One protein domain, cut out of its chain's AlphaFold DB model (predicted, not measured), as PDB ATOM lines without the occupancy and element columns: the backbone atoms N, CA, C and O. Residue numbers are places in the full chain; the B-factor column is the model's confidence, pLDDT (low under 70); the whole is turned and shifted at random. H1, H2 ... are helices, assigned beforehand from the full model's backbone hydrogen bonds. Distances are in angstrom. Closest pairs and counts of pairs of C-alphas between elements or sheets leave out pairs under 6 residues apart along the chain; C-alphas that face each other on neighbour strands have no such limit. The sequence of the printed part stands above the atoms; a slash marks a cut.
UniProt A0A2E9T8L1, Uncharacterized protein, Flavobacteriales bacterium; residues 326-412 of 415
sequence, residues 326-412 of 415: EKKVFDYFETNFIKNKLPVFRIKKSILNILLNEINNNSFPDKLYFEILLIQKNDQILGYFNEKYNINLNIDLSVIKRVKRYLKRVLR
ATOM      1  N   GLU A 326     201.366 145.385 226.700       83.94
ATOM      2  CA  GLU A 326     201.479 145.398 228.161       83.94
ATOM      3  C   GLU A 326     200.793 144.183 228.794       83.94
ATOM      4  O   GLU A 326     201.377 143.567 229.683       83.94
ATOM      5  N   LYS A 327     199.616 143.775 228.294       87.25
ATOM      6  CA  LYS A 327     198.925 142.543 228.721       87.25
ATOM      7  C   LYS A 327     199.788 141.310 228.488       87.25
ATOM      8  O   LYS A 327     199.999 140.537 229.416       87.25
ATOM      9  N   LYS A 328     200.370 141.156 227.291       87.25
ATOM     10  CA  LYS A 328     201.263 140.023 226.969       87.25
ATOM     11  C   LYS A 328     202.454 139.937 227.923       87.25
ATOM     12  O   LYS A 328     202.801 138.842 228.372       87.25
ATOM     13  N   VAL A 329     203.085 141.071 228.235       83.06
ATOM     14  CA  VAL A 329     204.180 141.125 229.216       83.06
ATOM     15  C   VAL A 329     203.654 140.776 230.607       83.06
ATOM     16  O   VAL A 329     204.198 139.884 231.253       83.06
ATOM     17  N   PHE A 330     202.583 141.425 231.057       84.19
ATOM     18  CA  PHE A 330     202.004 141.201 232.377       84.19
ATOM     19  C   PHE A 330     201.620 139.730 232.595       84.19
ATOM     20  O   PHE A 330     202.074 139.121 233.562       84.19
ATOM     21  N   ASP A 331     200.888 139.121 231.661       85.88
ATOM     22  CA  ASP A 331     200.461 137.720 231.716       85.88
ATOM     23  C   ASP A 331     201.650 136.758 231.742       85.88
ATOM     24  O   ASP A 331     201.634 135.747 232.458       85.88
ATOM     25  N   TYR A 332     202.711 137.074 230.990       84.06
ATOM     26  CA  TYR A 332     203.952 136.312 231.034       84.06
ATOM     27  C   TYR A 332     204.558 136.339 232.436       84.06
ATOM     28  O   TYR A 332     204.889 135.274 232.971       84.06
ATOM     29  N   PHE A 333     204.685 137.522 233.042       80.81
ATOM     30  CA  PHE A 333     205.282 137.641 234.367       80.81
ATOM     31  C   PHE A 333     204.393 137.040 235.460       80.81
ATOM     32  O   PHE A 333     204.883 136.322 236.338       80.81
ATOM     33  N   GLU A 334     203.081 137.238 235.369       81.50
ATOM     34  CA  GLU A 334     202.125 136.653 236.298       81.50
ATOM     35  C   GLU A 334     202.172 135.122 236.263       81.50
ATOM     36  O   GLU A 334     202.273 134.466 237.303       81.50
ATOM     37  N   THR A 335     202.121 134.536 235.070       83.69
ATOM     38  CA  THR A 335     202.087 133.081 234.914       83.69
ATOM     39  C   THR A 335     203.407 132.449 235.339       83.69
ATOM     40  O   THR A 335     203.418 131.496 236.116       83.69
ATOM     41  N   ASN A 336     204.534 132.984 234.867       76.44
ATOM     42  CA  ASN A 336     205.825 132.315 235.027       76.44
ATOM     43  C   ASN A 336     206.506 132.616 236.368       76.44
ATOM     44  O   ASN A 336     207.224 131.753 236.869       76.44
ATOM     45  N   PHE A 337     206.267 133.781 236.976       72.06
ATOM     46  CA  PHE A 337     206.988 134.188 238.191       72.06
ATOM     47  C   PHE A 337     206.083 134.292 239.406       72.06
ATOM     48  O   PHE A 337     206.434 133.786 240.472       72.06
ATOM     49  N   ILE A 338     204.897 134.883 239.252       74.69
ATOM     50  CA  ILE A 338     203.986 135.076 240.384       74.69
ATOM     51  C   ILE A 338     203.317 133.753 240.768       74.69
ATOM     52  O   ILE A 338     203.337 133.374 241.940       74.69
ATOM     53  N   LYS A 339     202.756 133.024 239.794       77.12
ATOM     54  CA  LYS A 339     202.051 131.753 240.039       77.12
ATOM     55  C   LYS A 339     203.010 130.577 240.227       77.12
ATOM     56  O   LYS A 339     202.889 129.852 241.210       77.12
ATOM     57  N   ASN A 340     203.988 130.423 239.334       68.50
ATOM     58  CA  ASN A 340     204.859 129.242 239.323       68.50
ATOM     59  C   ASN A 340     206.082 129.345 240.253       68.50
ATOM     60  O   ASN A 340     206.820 128.371 240.383       68.50
ATOM     61  N   LYS A 341     206.314 130.500 240.906       65.75
ATOM     62  CA  LYS A 341     207.471 130.771 241.789       65.75
ATOM     63  C   LYS A 341     208.834 130.423 241.165       65.75
ATOM     64  O   LYS A 341     209.801 130.172 241.885       65.75
ATOM     65  N   LEU A 342     208.928 130.380 239.835       57.75
ATOM     66  CA  LEU A 342     210.165 130.001 239.169       57.75
ATOM     67  C   LEU A 342     211.149 131.175 239.224       57.75
ATOM     68  O   LEU A 342     210.757 132.312 238.961       57.75
ATOM     69  N   PRO A 343     212.437 130.938 239.520       56.78
ATOM     70  CA  PRO A 343     213.454 131.947 239.286       56.78
ATOM     71  C   PRO A 343     213.489 132.271 237.791       56.78
ATOM     72  O   PRO A 343     213.530 131.369 236.950       56.78
ATOM     73  N   VAL A 344     213.510 133.557 237.447       55.34
ATOM     74  CA  VAL A 344     213.685 133.983 236.059       55.34
ATOM     75  C   VAL A 344     215.096 133.579 235.616       55.34
ATOM     76  O   VAL A 344     216.088 134.173 236.031       55.34
ATOM     77  N   PHE A 345     215.212 132.545 234.780       58.25
ATOM     78  CA  PHE A 345     216.489 132.180 234.150       58.25
ATOM     79  C   PHE A 345     216.561 132.598 232.681       58.25
ATOM     80  O   PHE A 345     217.658 132.748 232.145       58.25
ATOM     81  N   ARG A 346     215.410 132.778 232.021       71.19
ATOM     82  CA  ARG A 346     215.320 133.216 230.626       71.19
ATOM     83  C   ARG A 346     213.927 133.777 230.336       71.19
ATOM     84  O   ARG A 346     212.930 133.176 230.723       71.19
ATOM     85  N   ILE A 347     213.863 134.904 229.637       80.75
ATOM     86  CA  ILE A 347     212.620 135.489 229.126       80.75
ATOM     87  C   ILE A 347     212.387 135.005 227.698       80.75
ATOM     88  O   ILE A 347     213.336 134.915 226.909       80.75
ATOM     89  N   LYS A 348     211.134 134.650 227.375       84.19
ATOM     90  CA  LYS A 348     210.728 134.252 226.018       84.19
ATOM     91  C   LYS A 348     211.089 135.353 225.020       84.19
ATOM     92  O   LYS A 348     210.816 136.522 225.271       84.19
ATOM     93  N   LYS A 349     211.648 134.973 223.863       86.25
ATOM     94  CA  LYS A 349     212.109 135.918 222.828       86.25
ATOM     95  C   LYS A 349     211.011 136.897 222.391       86.25
ATOM     96  O   LYS A 349     211.288 138.076 222.244       86.25
ATOM     97  N   SER A 350     209.769 136.431 222.248       88.06
ATOM     98  CA  SER A 350     208.628 137.289 221.900       88.06
ATOM     99  C   SER A 350     208.364 138.382 222.941       88.06
ATOM    100  O   SER A 350     208.161 139.532 222.573       88.06
ATOM    101  N   ILE A 351     208.424 138.043 224.231       87.50
ATOM    102  CA  ILE A 351     208.248 138.995 225.337       87.50
ATOM    103  C   ILE A 351     209.428 139.961 225.411       87.50
ATOM    104  O   ILE A 351     209.228 141.160 225.567       87.50
ATOM    105  N   LEU A 352     210.651 139.451 225.245       85.19
ATOM    106  CA  LEU A 352     211.848 140.286 225.199       85.19
ATOM    107  C   LEU A 352     211.767 141.310 224.059       85.19
ATOM    108  O   LEU A 352     212.069 142.470 224.283       85.19
ATOM    109  N   ASN A 353     211.305 140.915 222.872       85.38
ATOM    110  CA  ASN A 353     211.146 141.837 221.748       85.38
ATOM    111  C   ASN A 353     210.126 142.948 222.041       85.38
ATOM    112  O   ASN A 353     210.390 144.094 221.703       85.38
ATOM    113  N   ILE A 354     208.997 142.635 222.694       84.81
ATOM    114  CA  ILE A 354     208.025 143.660 223.120       84.81
ATOM    115  C   ILE A 354     208.705 144.671 224.047       84.81
ATOM    116  O   ILE A 354     208.601 145.872 223.836       84.81
ATOM    117  N   LEU A 355     209.437 144.175 225.043       83.69
ATOM    118  CA  LEU A 355     210.149 145.014 226.002       83.69
ATOM    119  C   LEU A 355     211.212 145.884 225.315       83.69
ATOM    120  O   LEU A 355     211.284 147.077 225.572       83.69
ATOM    121  N   LEU A 356     212.006 145.321 224.407       84.38
ATOM    122  CA  LEU A 356     213.038 146.065 223.680       84.38
ATOM    123  C   LEU A 356     212.452 147.146 222.765       84.38
ATOM    124  O   LEU A 356     212.996 148.243 222.706       84.38
ATOM    125  N   ASN A 357     211.327 146.872 222.104       86.19
ATOM    126  CA  ASN A 357     210.653 147.855 221.254       86.19
ATOM    127  C   ASN A 357     210.102 149.048 222.053       86.19
ATOM    128  O   ASN A 357     209.972 150.144 221.521       86.19
ATOM    129  N   GLU A 358     209.798 148.838 223.333       83.56
ATOM    130  CA  GLU A 358     209.168 149.821 224.216       83.56
ATOM    131  C   GLU A 358     210.148 150.474 225.204       83.56
ATOM    132  O   GLU A 358     209.750 151.280 226.053       83.56
ATOM    133  N   ILE A 359     211.438 150.136 225.121       81.06
ATOM    134  CA  ILE A 359     212.445 150.543 226.106       81.06
ATOM    135  C   ILE A 359     212.626 152.063 226.154       81.06
ATOM    136  O   ILE A 359     212.618 152.657 227.231       81.06
ATOM    137  N   ASN A 360     212.640 152.714 224.990       77.88
ATOM    138  CA  ASN A 360     212.808 154.165 224.876       77.88
ATOM    139  C   ASN A 360     211.521 154.947 225.183       77.88
ATOM    140  O   ASN A 360     211.579 156.120 225.546       77.88
ATOM    141  N   ASN A 361     210.358 154.294 225.114       77.25
ATOM    142  CA  ASN A 361     209.066 154.909 225.425       77.25
ATOM    143  C   ASN A 361     208.821 155.028 226.941       77.25
ATOM    144  O   ASN A 361     207.827 155.620 227.372       77.25
ATOM    145  N   ASN A 362     209.713 154.463 227.772       69.69
ATOM    146  CA  ASN A 362     209.501 154.298 229.213       69.69
ATOM    147  C   ASN A 362     208.127 153.663 229.509       69.69
ATOM    148  O   ASN A 362     207.424 154.067 230.446       69.69
ATOM    149  N   SER A 363     207.709 152.721 228.656       71.50
ATOM    150  CA  SER A 363     206.428 152.030 228.805       71.50
ATOM    151  C   SER A 363     206.487 151.006 229.928       71.50
ATOM    152  O   SER A 363     205.456 150.758 230.525       71.50
ATOM    153  N   PHE A 364     207.670 150.470 230.265       76.75
ATOM    154  CA  PHE A 364     207.863 149.485 231.337       76.75
ATOM    155  C   PHE A 364     208.756 149.987 232.480       76.75
ATOM    156  O   PHE A 364     209.598 150.855 232.250       76.75
ATOM    157  N   PRO A 365     208.600 149.456 233.715       71.56
ATOM    158  CA  PRO A 365     209.403 149.874 234.859       71.56
ATOM    159  C   PRO A 365     210.863 149.482 234.653       71.56
ATOM    160  O   PRO A 365     211.159 148.348 234.272       71.56
ATOM    161  N   ASP A 366     211.795 150.371 234.987       73.94
ATOM    162  CA  ASP A 366     213.226 150.101 234.804       73.94
ATOM    163  C   ASP A 366     213.697 148.892 235.611       73.94
ATOM    164  O   ASP A 366     214.556 148.140 235.159       73.94
ATOM    165  N   LYS A 367     213.090 148.630 236.776       73.19
ATOM    166  CA  LYS A 367     213.380 147.414 237.544       73.19
ATOM    167  C   LYS A 367     213.234 146.149 236.689       73.19
ATOM    168  O   LYS A 367     214.090 145.270 236.771       73.19
ATOM    169  N   LEU A 368     212.191 146.087 235.856       74.62
ATOM    170  CA  LEU A 368     211.955 144.961 234.965       74.62
ATOM    171  C   LEU A 368     213.156 144.778 234.041       74.62
ATOM    172  O   LEU A 368     213.804 143.740 234.100       74.62
ATOM    173  N   TYR A 369     213.512 145.811 233.272       77.62
ATOM    174  CA  TYR A 369     214.662 145.800 232.365       77.62
ATOM    175  C   TYR A 369     215.970 145.425 233.068       77.62
ATOM    176  O   TYR A 369     216.738 144.619 232.544       77.62
ATOM    177  N   PHE A 370     216.210 145.952 234.268       74.25
ATOM    178  CA  PHE A 370     217.418 145.661 235.031       74.25
ATOM    179  C   PHE A 370     217.524 144.175 235.404       74.25
ATOM    180  O   PHE A 370     218.592 143.570 235.281       74.25
ATOM    181  N   GLU A 371     216.416 143.545 235.800       74.75
ATOM    182  CA  GLU A 371     216.383 142.105 236.061       74.75
ATOM    183  C   GLU A 371     216.682 141.297 234.791       74.75
ATOM    184  O   GLU A 371     217.503 140.377 234.828       74.75
ATOM    185  N   ILE A 372     216.098 141.673 233.646       77.44
ATOM    186  CA  ILE A 372     216.383 141.029 232.349       77.44
ATOM    187  C   ILE A 372     217.862 141.130 232.011       77.44
ATOM    188  O   ILE A 372     218.484 140.137 231.631       77.44
ATOM    189  N   LEU A 373     218.422 142.325 232.167       80.19
ATOM    190  CA  LEU A 373     219.813 142.619 231.879       80.19
ATOM    191  C   LEU A 373     220.753 141.731 232.711       80.19
ATOM    192  O   LEU A 373     221.679 141.131 232.163       80.19
ATOM    193  N   LEU A 374     220.473 141.555 234.006       72.94
ATOM    194  CA  LEU A 374     221.254 140.677 234.884       72.94
ATOM    195  C   LEU A 374     221.160 139.189 234.513       72.94
ATOM    196  O   LEU A 374     222.096 138.426 234.765       72.94
ATOM    197  N   ILE A 375     220.036 138.761 233.940       73.81
ATOM    198  CA  ILE A 375     219.774 137.351 233.629       73.81
ATOM    199  C   ILE A 375     220.286 136.980 232.236       73.81
ATOM    200  O   ILE A 375     220.881 135.914 232.066       73.81
ATOM    201  N   GLN A 376     220.040 137.837 231.246       80.19
ATOM    202  CA  GLN A 376     220.249 137.544 229.828       80.19
ATOM    203  C   GLN A 376     221.395 138.327 229.185       80.19
ATOM    204  O   GLN A 376     221.762 137.966 228.072       80.19
ATOM    205  N   LYS A 377     221.973 139.337 229.858       80.44
ATOM    206  CA  LYS A 377     223.040 140.199 229.310       80.44
ATOM    207  C   LYS A 377     222.671 140.769 227.937       80.44
ATOM    208  O   LYS A 377     223.350 140.528 226.950       80.44
ATOM    209  N   ASN A 378     221.535 141.453 227.868       87.25
ATOM    210  CA  ASN A 378     221.081 142.048 226.619       87.25
ATOM    211  C   ASN A 378     221.746 143.422 226.408       87.25
ATOM    212  O   ASN A 378     221.529 144.328 227.212       87.25
ATOM    213  N   ASP A 379     222.516 143.575 225.327       87.44
ATOM    214  CA  ASP A 379     223.296 144.792 225.050       87.44
ATOM    215  C   ASP A 379     222.434 146.032 224.795       87.44
ATOM    216  O   ASP A 379     222.837 147.135 225.150       87.44
ATOM    217  N   GLN A 380     221.226 145.875 224.245       86.44
ATOM    218  CA  GLN A 380     220.312 147.006 224.060       86.44
ATOM    219  C   GLN A 380     219.804 147.523 225.405       86.44
ATOM    220  O   GLN A 380     219.787 148.729 225.634       86.44
ATOM    221  N   ILE A 381     219.455 146.620 226.328       85.44
ATOM    222  CA  ILE A 381     219.076 147.018 227.690       85.44
ATOM    223  C   ILE A 381     220.274 147.643 228.416       85.44
ATOM    224  O   ILE A 381     220.112 148.629 229.133       85.44
ATOM    225  N   LEU A 382     221.481 147.104 228.223       85.75
ATOM    226  CA  LEU A 382     222.697 147.687 228.789       85.75
ATOM    227  C   LEU A 382     222.922 149.116 228.278       85.75
ATOM    228  O   LEU A 382     223.155 150.018 229.079       85.75
ATOM    229  N   GLY A 383     222.802 149.311 226.961       85.56
ATOM    230  CA  GLY A 383     222.882 150.615 226.306       85.56
ATOM    231  C   GLY A 383     221.855 151.594 226.866       85.56
ATOM    232  O   GLY A 383     222.233 152.686 227.275       85.56
ATOM    233  N   TYR A 384     220.601 151.158 227.008       86.00
ATOM    234  CA  TYR A 384     219.531 151.951 227.614       86.00
ATOM    235  C   TYR A 384     219.882 152.456 229.019       86.00
ATOM    236  O   TYR A 384     219.727 153.642 229.295       86.00
ATOM    237  N   PHE A 385     220.382 151.596 229.917       81.75
ATOM    238  CA  PHE A 385     220.769 152.049 231.257       81.75
ATOM    239  C   PHE A 385     221.981 152.983 231.231       81.75
ATOM    240  O   PHE A 385     222.011 153.963 231.976       81.75
ATOM    241  N   ASN A 386     222.975 152.681 230.394       82.56
ATOM    242  CA  ASN A 386     224.167 153.511 230.288       82.56
ATOM    243  C   ASN A 386     223.818 154.921 229.797       82.56
ATOM    244  O   ASN A 386     224.300 155.895 230.368       82.56
ATOM    245  N   GLU A 387     222.929 155.022 228.809       84.25
ATOM    246  CA  GLU A 387     222.426 156.287 228.277       84.25
ATOM    247  C   GLU A 387     221.525 157.011 229.288       84.25
ATOM    248  O   GLU A 387     221.824 158.134 229.694       84.25
ATOM    249  N   LYS A 388     220.454 156.357 229.765       81.69
ATOM    250  CA  LYS A 388     219.429 156.977 230.621       81.69
ATOM    251  C   LYS A 388     219.977 157.501 231.946       81.69
ATOM    252  O   LYS A 388     219.516 158.534 232.431       81.69
ATOM    253  N   TYR A 389     220.926 156.789 232.556       75.00
ATOM    254  CA  TYR A 389     221.476 157.157 233.866       75.00
ATOM    255  C   TYR A 389     222.892 157.718 233.800       75.00
ATOM    256  O   TYR A 389     223.441 158.045 234.851       75.00
ATOM    257  N   ASN A 390     223.480 157.832 232.605       75.81
ATOM    258  CA  ASN A 390     224.868 158.246 232.414       75.81
ATOM    259  C   ASN A 390     225.841 157.438 233.296       75.81
ATOM    260  O   ASN A 390     226.652 157.978 234.051       75.81
ATOM    261  N   ILE A 391     225.703 156.113 233.249       73.56
ATOM    262  CA  ILE A 391     226.534 155.167 234.001       73.56
ATOM    263  C   ILE A 391     227.271 154.243 233.036       73.56
ATOM    264  O   ILE A 391     226.805 153.978 231.939       73.56
ATOM    265  N   ASN A 392     228.425 153.725 233.451       77.88
ATOM    266  CA  ASN A 392     229.110 152.658 232.727       77.88
ATOM    267  C   ASN A 392     228.891 151.338 233.474       77.88
ATOM    268  O   ASN A 392     229.710 150.935 234.307       77.88
ATOM    269  N   LEU A 393     227.736 150.707 233.256       77.06
ATOM    270  CA  LEU A 393     227.445 149.405 233.848       77.06
ATOM    271  C   LEU A 393     228.321 148.338 233.194       77.06
ATOM    272  O   LEU A 393     228.218 148.066 232.003       77.06
ATOM    273  N   ASN A 394     229.136 147.666 234.005       76.19
ATOM    274  CA  ASN A 394     229.853 146.470 233.588       76.19
ATOM    275  C   ASN A 394     229.269 145.242 234.299       76.19
ATOM    276  O   ASN A 394     229.411 145.080 235.514       76.19
ATOM    277  N   ILE A 395     228.594 144.371 233.543       72.69
ATOM    278  CA  ILE A 395     227.990 143.141 234.071       72.69
ATOM    279  C   ILE A 395     228.939 141.973 233.838       72.69
ATOM    280  O   ILE A 395     228.805 141.169 232.908       72.69
ATOM    281  N   ASP A 396     229.907 141.854 234.739       75.25
ATOM    282  CA  ASP A 396     230.802 140.707 234.766       75.25
ATOM    283  C   ASP A 396     230.063 139.421 235.219       75.25
ATOM    284  O   ASP A 396     229.107 139.423 236.001       75.25
ATOM    285  N   LEU A 397     230.533 138.272 234.729       61.16
ATOM    286  CA  LEU A 397     230.119 136.924 235.116       61.16
ATOM    287  C   LEU A 397     230.159 136.691 236.633       61.16
ATOM    288  O   LEU A 397     229.376 135.882 237.142       61.16
ATOM    289  N   SER A 398     231.035 137.377 237.373       69.69
ATOM    290  CA  SER A 398     231.072 137.309 238.839       69.69
ATOM    291  C   SER A 398     229.773 137.818 239.487       69.69
ATOM    292  O   SER A 398     229.259 137.175 240.412       69.69
ATOM    293  N   VAL A 399     229.184 138.894 238.952       65.75
ATOM    294  CA  VAL A 399     227.894 139.457 239.382       65.75
ATOM    295  C   VAL A 399     226.776 138.459 239.109       65.75
ATOM    296  O   VAL A 399     226.016 138.122 240.016       65.75
ATOM    297  N   ILE A 400     226.748 137.866 237.914       63.53
ATOM    298  CA  ILE A 400     225.754 136.843 237.545       63.53
ATOM    299  C   ILE A 400     225.859 135.612 238.448       63.53
ATOM    300  O   ILE A 400     224.849 135.088 238.918       63.53
ATOM    301  N   LYS A 401     227.078 135.141 238.739       68.56
ATOM    302  CA  LYS A 401     227.291 134.014 239.661       68.56
ATOM    303  C   LYS A 401     226.831 134.345 241.082       68.56
ATOM    304  O   LYS A 401     226.392 133.434 241.786       68.56
ATOM    305  N   ARG A 402     226.950 135.598 241.532       67.06
ATOM    306  CA  ARG A 402     226.419 136.048 242.832       67.06
ATOM    307  C   ARG A 402     224.888 136.091 242.818       67.06
ATOM    308  O   ARG A 402     224.280 135.490 243.703       67.06
ATOM    309  N   VAL A 403     224.285 136.648 241.765       62.81
ATOM    310  CA  VAL A 403     222.824 136.702 241.562       62.81
ATOM    311  C   VAL A 403     222.217 135.297 241.525       62.81
ATOM    312  O   VAL A 403     221.315 134.993 242.300       62.81
ATOM    313  N   LYS A 404     222.772 134.378 240.722       64.69
ATOM    314  CA  LYS A 404     222.306 132.978 240.649       64.69
ATOM    315  C   LYS A 404     222.421 132.243 241.988       64.69
ATOM    316  O   LYS A 404     221.531 131.474 242.343       64.69
ATOM    317  N   ARG A 405     223.511 132.451 242.739       66.81
ATOM    318  CA  ARG A 405     223.691 131.847 244.074       66.81
ATOM    319  C   ARG A 405     222.681 132.379 245.084       66.81
ATOM    320  O   ARG A 405     222.172 131.611 245.894       66.81
ATOM    321  N   TYR A 406     222.381 133.668 245.029       62.28
ATOM    322  CA  TYR A 406     221.376 134.278 245.887       62.28
ATOM    323  C   TYR A 406     219.960 133.829 245.542       62.28
ATOM    324  O   TYR A 406     219.247 133.424 246.450       62.28
ATOM    325  N   LEU A 407     219.591 133.791 244.257       59.19
ATOM    326  CA  LEU A 407     218.303 133.250 243.814       59.19
ATOM    327  C   LEU A 407     218.070 131.841 244.355       59.19
ATOM    328  O   LEU A 407     217.002 131.554 244.882       59.19
ATOM    329  N   LYS A 408     219.098 130.984 244.323       62.12
ATOM    330  CA  LYS A 408     219.036 129.650 244.936       62.12
ATOM    331  C   LYS A 408     218.798 129.688 246.452       62.12
ATOM    332  O   LYS A 408     218.054 128.855 246.959       62.12
ATOM    333  N   ARG A 409     219.419 130.633 247.172       58.12
ATOM    334  CA  ARG A 409     219.282 130.782 248.634       58.12
ATOM    335  C   ARG A 409     217.927 131.355 249.049       58.12
ATOM    336  O   ARG A 409     217.309 130.816 249.959       58.12
ATOM    337  N   VAL A 410     217.476 132.429 248.403       51.56
ATOM    338  CA  VAL A 410     216.234 133.135 248.762       51.56
ATOM    339  C   VAL A 410     215.003 132.362 248.341       51.56
ATOM    340  O   VAL A 410     214.064 132.244 249.121       51.56
ATOM    341  N   LEU A 411     215.027 131.754 247.156       53.09
ATOM    342  CA  LEU A 411     213.896 130.964 246.684       53.09
ATOM    343  C   LEU A 411     213.843 129.567 247.310       53.09
ATOM    344  O   LEU A 411     212.953 128.806 246.954       53.09
ATOM    345  N   ARG A 412     214.769 129.238 248.235       51.75
ATOM    346  CA  ARG A 412     214.897 127.927 248.895       51.75
ATOM    347  C   ARG A 412     214.589 126.795 247.916       51.75
ATOM    348  O   ARG A 412     213.698 125.990 248.165       51.75
TER     349      ARG A 412
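This is residues 326 to 412 of the 415 residues of an uncharacterized protein of Flavobacteriales bacterium (UniProt A0A2E9T8L1). H3 lies in the middle of a flat body, folded back on H4; H1, packed on H2, and H5 are two spread arms. The printed part has 87 residues with five named helices, H1 to H5: all helix. It is compact, radius of gyration of the C-alphas 13.3 A, spanning 36 by 34 by 18 A.

H1, residues 326 to 339, begins at C-alpha 326 (201.479, 145.398, 228.161). H2 is 349 to 357, H3 366 to 376, H4 379 to 389. H5, 397 to 410, is 19.8 A long, ending at (216.234, 133.135, 248.762).

H1 touches H2 with residues 328 to 332 alone, closest C-alphas Val 329 and Ile 351, 6.0 A. H3 and H4, a helical hairpin, touch, closest C-alphas Leu 373 and Ile 381, 6.1 A. H5, with residues 400 to 403 alone, only just touches H3: 3 C-alpha pairs within 8 A. Every O i to N i+4 pair is within hydrogen-bond range in H2 to H5, 9 of 10 in H1.

The printed part has no cut and no long link. pLDDT is under 70 at 340 to 345, 362 and 397 to 412.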